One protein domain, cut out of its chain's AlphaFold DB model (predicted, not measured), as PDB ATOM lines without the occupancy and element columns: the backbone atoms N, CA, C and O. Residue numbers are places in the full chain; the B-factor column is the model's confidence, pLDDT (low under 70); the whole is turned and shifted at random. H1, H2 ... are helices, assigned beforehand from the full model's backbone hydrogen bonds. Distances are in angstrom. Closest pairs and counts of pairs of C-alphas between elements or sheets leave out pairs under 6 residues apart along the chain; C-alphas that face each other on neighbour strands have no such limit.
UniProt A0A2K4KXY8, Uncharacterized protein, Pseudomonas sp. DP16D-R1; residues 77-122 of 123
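Overview. This is residues 77 to 122 of the 123 residues of an uncharacterized protein of Pseudomonas sp. DP16D-R1 (UniProt A0A2K4KXY8). Two helices, H1 and H3, pack on each other at an angle and splay apart as an open V, with the first residues of the longer helix H1 running on past the point where H3 begins. After H1 the chain folds back through a loop and the short helix H2, which packs on residues 88 to 92 of H1, and H3 then sets out from beside Phe 84 and runs the same way as H1. The printed part has 46 residues, with three named helices in the order H1, H2, H3 and no named strand, and its class is all helix. It is compact, with a radius of gyration of the C-alphas of 10.0 A, and the C-alphas span 30 by 21 by 14 A along their three main axes.

Arrangement. H1, residues 78 to 94, is the longest helix and touches both of the others. The first of these along the chain is H2, residues 100 to 103. H1 touches it with residues 88 to 92 alone, and the closest C-alphas, those of Ser 92 and Ala 100, are 5.6 A apart. H3, residues 108 to 120, touches H1 with 11 pairs of C-alphas within 8 A. The closest C-alphas of this pair are those of Phe 84 and Leu 108, at 6.0 A. H1 and H3 run the same way at a steep tilt of 43 degrees, and their centres are 10.7 A apart. H2 and H3 are close but not clearly touching, their closest C-alphas being those of Leu 103 and Leu 111 at 7.7 A. In H1 and H3 every pair of O of residue i and N of residue i+4 is within hydrogen-bond range. H2 is too short for such a pair, and its one pair of O of residue i and N of residue i+3 is not within range.

Along the chain. H1 has 17 residues and begins at C-alpha 78 at (177.724, 231.681, 141.911). It measures 24.4 A from first to last C-alpha and ends at C-alpha 94 at (159.089, 219.002, 151.379). H2 has 4 residues, from Ala 100 to Leu 103. H3 has 13 residues from Leu 108 to Gln 120, measures 18.7 A, and ends at C-alpha 120 at (159.031, 227.398, 161.555).

Size, cuts and confidence. The two C-alphas farthest apart are those of Thr 77 and Arg 122, the first and last printed residues, at 30.0 A. The printed part has no cut. The link from H1 to H2, 5 residues, is tight, and so is the link from H2 to H3, 4 residues. The mean pLDDT of the printed part is 89.8, and one printed residue, Arg 122, is under 70.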
ATOM      1  N   THR A  77     175.512 236.078 141.948       91.00
ATOM      2  CA  THR A  77     176.759 235.367 142.249       91.00
ATOM      3  C   THR A  77     176.598 233.860 142.085       91.00
ATOM      4  O   THR A  77     175.498 233.308 142.163       91.00
ATOM      5  N   THR A  78     177.717 233.152 141.931       89.88
ATOM      6  CA  THR A  78     177.724 231.681 141.911       89.88
ATOM      7  C   THR A  78     177.254 231.076 143.236       89.88
ATOM      8  O   THR A  78     176.698 229.979 143.241       89.88
ATOM      9  N   ALA A  79     177.430 231.787 144.355       92.94
ATOM     10  CA  ALA A  79     176.903 231.383 145.655       92.94
ATOM     11  C   ALA A  79     175.366 231.436 145.667       92.94
ATOM     12  O   ALA A  79     174.737 230.454 146.055       92.94
ATOM     13  N   HIS A  80     174.773 232.517 145.145       94.25
ATOM     14  CA  HIS A  80     173.318 232.648 145.003       94.25
ATOM     15  C   HIS A  80     172.737 231.563 144.096       94.25
ATOM     16  O   HIS A  80     171.672 231.035 144.384       94.25
ATOM     17  N   LEU A  81     173.436 231.192 143.019       93.00
ATOM     18  CA  LEU A  81     172.967 230.135 142.121       93.00
ATOM     19  C   LEU A  81     172.947 228.767 142.818       93.00
ATOM     20  O   LEU A  81     171.992 228.007 142.665       93.00
ATOM     21  N   ARG A  82     173.990 228.452 143.594       94.94
ATOM     22  CA  ARG A  82     174.042 227.209 144.381       94.94
ATOM     23  C   ARG A  82     172.927 227.169 145.418       94.94
ATOM     24  O   ARG A  82     172.227 226.165 145.507       94.94
ATOM     25  N   GLU A  83     172.745 228.266 146.145       95.75
ATOM     26  CA  GLU A  83     171.671 228.419 147.123       95.75
ATOM     27  C   GLU A  83     170.295 228.274 146.466       95.75
ATOM     28  O   GLU A  83     169.469 227.502 146.938       95.75
ATOM     29  N   PHE A  84     170.066 228.933 145.331       95.19
ATOM     30  CA  PHE A  84     168.828 228.834 144.565       95.19
ATOM     31  C   PHE A  84     168.491 227.384 144.198       95.19
ATOM     32  O   PHE A  84     167.382 226.916 144.449       95.19
ATOM     33  N   ILE A  85     169.455 226.653 143.627       94.06
ATOM     34  CA  ILE A  85     169.275 225.245 143.246       94.06
ATOM     35  C   ILE A  85     168.927 224.400 144.476       94.06
ATOM     36  O   ILE A  85     168.030 223.557 144.410       94.06
ATOM     37  N   GLN A  86     169.618 224.640 145.590       94.75
ATOM     38  CA  GLN A  86     169.383 223.935 146.842       94.75
ATOM     39  C   GLN A  86     167.984 224.223 147.401       94.75
ATOM     40  O   GLN A  86     167.250 223.281 147.686       94.75
ATOM     41  N   LEU A  87     167.571 225.490 147.472       94.38
ATOM     42  CA  LEU A  87     166.253 225.890 147.971       94.38
ATOM     43  C   LEU A  87     165.119 225.314 147.121       94.38
ATOM     44  O   LEU A  87     164.163 224.771 147.669       94.38
ATOM     45  N   VAL A  88     165.233 225.360 145.789       94.38
ATOM     46  CA  VAL A  88     164.250 224.733 144.889       94.38
ATOM     47  C   VAL A  88     164.117 223.239 145.192       94.38
ATOM     48  O   VAL A  88     163.002 222.719 145.232       94.38
ATOM     49  N   HIS A  89     165.236 222.543 145.406       92.00
ATOM     50  CA  HIS A  89     165.221 221.115 145.704       92.00
ATOM     51  C   HIS A  89     164.616 220.814 147.082       92.00
ATOM     52  O   HIS A  89     163.740 219.959 147.186       92.00
ATOM     53  N   GLU A  90     165.036 221.539 148.120       91.50
ATOM     54  CA  GLU A  90     164.541 221.377 149.490       91.50
ATOM     55  C   GLU A  90     163.037 221.648 149.585       91.50
ATOM     56  O   GLU A  90     162.290 220.828 150.128       91.50
ATOM     57  N   ILE A  91     162.577 222.762 149.008       91.12
ATOM     58  CA  ILE A  91     161.162 223.140 149.004       91.12
ATOM     59  C   ILE A  91     160.361 222.127 148.191       91.12
ATOM     60  O   ILE A  91     159.344 221.651 148.680       91.12
ATOM     61  N   SER A  92     160.825 221.730 147.003       92.25
ATOM     62  CA  SER A  92     160.120 220.737 146.182       92.25
ATOM     63  C   SER A  92     160.031 219.362 146.849       92.25
ATOM     64  O   SER A  92     159.059 218.647 146.621       92.25
ATOM     65  N   ALA A  93     161.034 218.962 147.634       88.88
ATOM     66  CA  ALA A  93     161.021 217.684 148.343       88.88
ATOM     67  C   ALA A  93     160.058 217.700 149.538       88.88
ATOM     68  O   ALA A  93     159.458 216.682 149.875       88.88
ATOM     69  N   ALA A  94     159.916 218.851 150.192       86.88
ATOM     70  CA  ALA A  94     159.089 219.002 151.379       86.88
ATOM     71  C   ALA A  94     157.660 219.499 151.086       86.88
ATOM     72  O   ALA A  94     156.771 219.287 151.910       86.88
ATOM     73  N   CYS A  95     157.433 220.130 149.936       80.38
ATOM     74  CA  CYS A  95     156.158 220.679 149.493       80.38
ATOM     75  C   CYS A  95     155.778 220.063 148.140       80.38
ATOM     76  O   CYS A  95     156.300 220.446 147.097       80.38
ATOM     77  N   SER A  96     154.850 219.104 148.154       77.50
ATOM     78  CA  SER A  96     154.384 218.417 146.941       77.50
ATOM     79  C   SER A  96     153.321 219.190 146.158       77.50
ATOM     80  O   SER A  96     152.931 218.760 145.074       77.50
ATOM     81  N   THR A  97     152.827 220.310 146.694       85.50
ATOM     82  CA  THR A  97     151.771 221.106 146.055       85.50
ATOM     83  C   THR A  97     152.299 222.010 144.948       85.50
ATOM     84  O   THR A  97     151.529 222.372 144.063       85.50
ATOM     85  N   ILE A  98     153.588 222.361 144.976       87.12
ATOM     86  CA  ILE A  98     154.224 223.236 143.988       87.12
ATOM     87  C   ILE A  98     155.240 222.418 143.198       87.12
ATOM     88  O   ILE A  98     156.128 221.779 143.764       87.12
ATOM     89  N   ALA A  99     155.135 222.449 141.871       89.62
ATOM     90  CA  ALA A  99     156.081 221.752 141.012       89.62
ATOM     91  C   ALA A  99     157.453 222.446 141.012       89.62
ATOM     92  O   ALA A  99     157.558 223.673 140.981       89.62
ATOM     93  N   ALA A 100     158.535 221.668 140.919       88.25
ATOM     94  CA  ALA A 100     159.890 222.217 140.814       88.25
ATOM     95  C   ALA A 100     160.086 223.136 139.590       88.25
ATOM     96  O   ALA A 100     160.981 223.975 139.584       88.25
ATOM     97  N   SER A 101     159.308 222.964 138.517       91.19
ATOM     98  CA  SER A 101     159.328 223.870 137.358       91.19
ATOM     99  C   SER A 101     158.848 225.274 137.715       91.19
ATOM    100  O   SER A 101     159.401 226.243 137.210       91.19
ATOM    101  N   GLU A 102     157.863 225.373 138.603       91.50
ATOM    102  CA  GLU A 102     157.303 226.638 139.073       91.50
ATOM    103  C   GLU A 102     158.245 227.310 140.074       91.50
ATOM    104  O   GLU A 102     158.579 228.473 139.907       91.50
ATOM    105  N   LEU A 103     158.822 226.563 141.019       90.94
ATOM    106  CA  LEU A 103     159.820 227.113 141.951       90.94
ATOM    107  C   LEU A 103     161.041 227.725 141.240       90.94
ATOM    108  O   LEU A 103     161.651 228.661 141.748       90.94
ATOM    109  N   ARG A 104     161.398 227.229 140.047       92.31
ATOM    110  CA  ARG A 104     162.513 227.771 139.247       92.31
ATOM    111  C   ARG A 104     162.224 229.140 138.614       92.31
ATOM    112  O   ARG A 104     163.170 229.775 138.138       92.31
ATOM    113  N   SER A 105     160.968 229.590 138.583       91.19
ATOM    114  CA  SER A 105     160.609 230.932 138.107       91.19
ATOM    115  C   SER A 105     160.626 231.985 139.219       91.19
ATOM    116  O   SER A 105     160.606 233.177 138.922       91.19
ATOM    117  N   TYR A 106     160.696 231.573 140.486       93.44
ATOM    118  CA  TYR A 106     160.646 232.485 141.624       93.44
ATOM    119  C   TYR A 106     161.963 233.224 141.861       93.44
ATOM    120  O   TYR A 106     163.046 232.775 141.484       93.44
ATOM    121  N   HIS A 107     161.849 234.377 142.517       95.00
ATOM    122  CA  HIS A 107     162.989 235.149 142.996       95.00
ATOM    123  C   HIS A 107     163.654 234.442 144.189       95.00
ATOM    124  O   HIS A 107     162.963 233.850 145.024       95.00
ATOM    125  N   LEU A 108     164.980 234.542 144.312       94.75
ATOM    126  CA  LEU A 108     165.751 233.893 145.378       94.75
ATOM    127  C   LEU A 108     165.242 234.259 146.783       94.75
ATOM    128  O   LEU A 108     165.083 233.384 147.630       94.75
ATOM    129  N   ASP A 109     164.924 235.530 147.017       94.56
ATOM    130  CA  ASP A 109     164.421 235.988 148.320       94.56
ATOM    131  C   ASP A 109     163.061 235.388 148.700       94.56
ATOM    132  O   ASP A 109     162.820 235.106 149.873       94.56
ATOM    133  N   LEU A 110     162.191 235.118 147.720       94.12
ATOM    134  CA  LEU A 110     160.931 234.423 147.983       94.12
ATOM    135  C   LEU A 110     161.194 232.974 148.401       94.12
ATOM    136  O   LEU A 110     160.593 232.492 149.357       94.12
ATOM    137  N   LEU A 111     162.130 232.293 147.736       94.38
ATOM    138  CA  LEU A 111     162.515 230.930 148.105       94.38
ATOM    139  C   LEU A 111     163.125 230.871 149.515       94.38
ATOM    140  O   LEU A 111     162.820 229.948 150.269       94.38
ATOM    141  N   ARG A 112     163.926 231.871 149.904       95.38
ATOM    142  CA  ARG A 112     164.446 232.000 151.278       95.38
ATOM    143  C   ARG A 112     163.309 232.114 152.292       95.38
ATOM    144  O   ARG A 112     163.261 231.332 153.239       95.38
ATOM    145  N   ALA A 113     162.356 233.016 152.048       94.44
ATOM    146  CA  ALA A 113     161.198 233.203 152.920       94.44
ATOM    147  C   ALA A 113     160.346 231.926 153.040       94.44
ATOM    148  O   ALA A 113     159.993 231.513 154.144       94.44
ATOM    149  N   MET A 114     160.079 231.246 151.918       92.69
ATOM    150  CA  MET A 114     159.342 229.979 151.907       92.69
ATOM    151  C   MET A 114     160.042 228.900 152.738       92.69
ATOM    152  O   MET A 114     159.393 228.196 153.511       92.69
ATOM    153  N   ARG A 115     161.368 228.773 152.614       91.94
ATOM    154  CA  ARG A 115     162.150 227.824 153.411       91.94
ATOM    155  C   ARG A 115     162.057 228.141 154.901       91.94
ATOM    156  O   ARG A 115     161.875 227.220 155.696       91.94
ATOM    157  N   ASP A 116     162.156 229.407 155.291       90.94
ATOM    158  CA  ASP A 116     162.094 229.801 156.701       90.94
ATOM    159  C   ASP A 116     160.712 229.532 157.313       90.94
ATOM    160  O   ASP A 116     160.628 228.977 158.411       90.94
ATOM    161  N   GLU A 117     159.626 229.798 156.581       88.75
ATOM    162  CA  GLU A 117     158.276 229.404 157.004       88.75
ATOM    163  C   GLU A 117     158.134 227.883 157.167       88.75
ATOM    164  O   GLU A 117     157.483 227.404 158.099       88.75
ATOM    165  N   MET A 118     158.745 227.095 156.276       85.38
ATOM    166  CA  MET A 118     158.718 225.631 156.366       85.38
ATOM    167  C   MET A 118     159.484 225.108 157.582       85.38
ATOM    168  O   MET A 118     159.054 224.126 158.190       85.38
ATOM    169  N   VAL A 119     160.595 225.752 157.951       79.69
ATOM    170  CA  VAL A 119     161.342 225.433 159.176       79.69
ATOM    171  C   VAL A 119     160.517 225.793 160.411       79.69
ATOM    172  O   VAL A 119     160.402 224.967 161.313       79.69
ATOM    173  N   GLN A 120     159.880 226.968 160.436       76.81
ATOM    174  CA  GLN A 120     159.031 227.398 161.555       76.81
ATOM    175  C   GLN A 120     157.825 226.481 161.779       76.81
ATOM    176  O   GLN A 120     157.491 226.195 162.919       76.81
ATOM    177  N   LYS A 121     157.190 225.969 160.716       72.31
ATOM    178  CA  LYS A 121     156.062 225.022 160.834       72.31
ATOM    179  C   LYS A 121     156.468 223.623 161.314       72.31
ATOM    180  O   LYS A 121     155.589 222.818 161.615       72.31
ATOM    181  N   ARG A 122     157.765 223.299 161.317       62.19
ATOM    182  CA  ARG A 122     158.303 222.002 161.760       62.19
ATOM    183  C   ARG A 122     158.870 222.028 163.185       62.19
ATOM    184  O   ARG A 122     159.127 220.948 163.711       62.19
TER     185      ARG A 122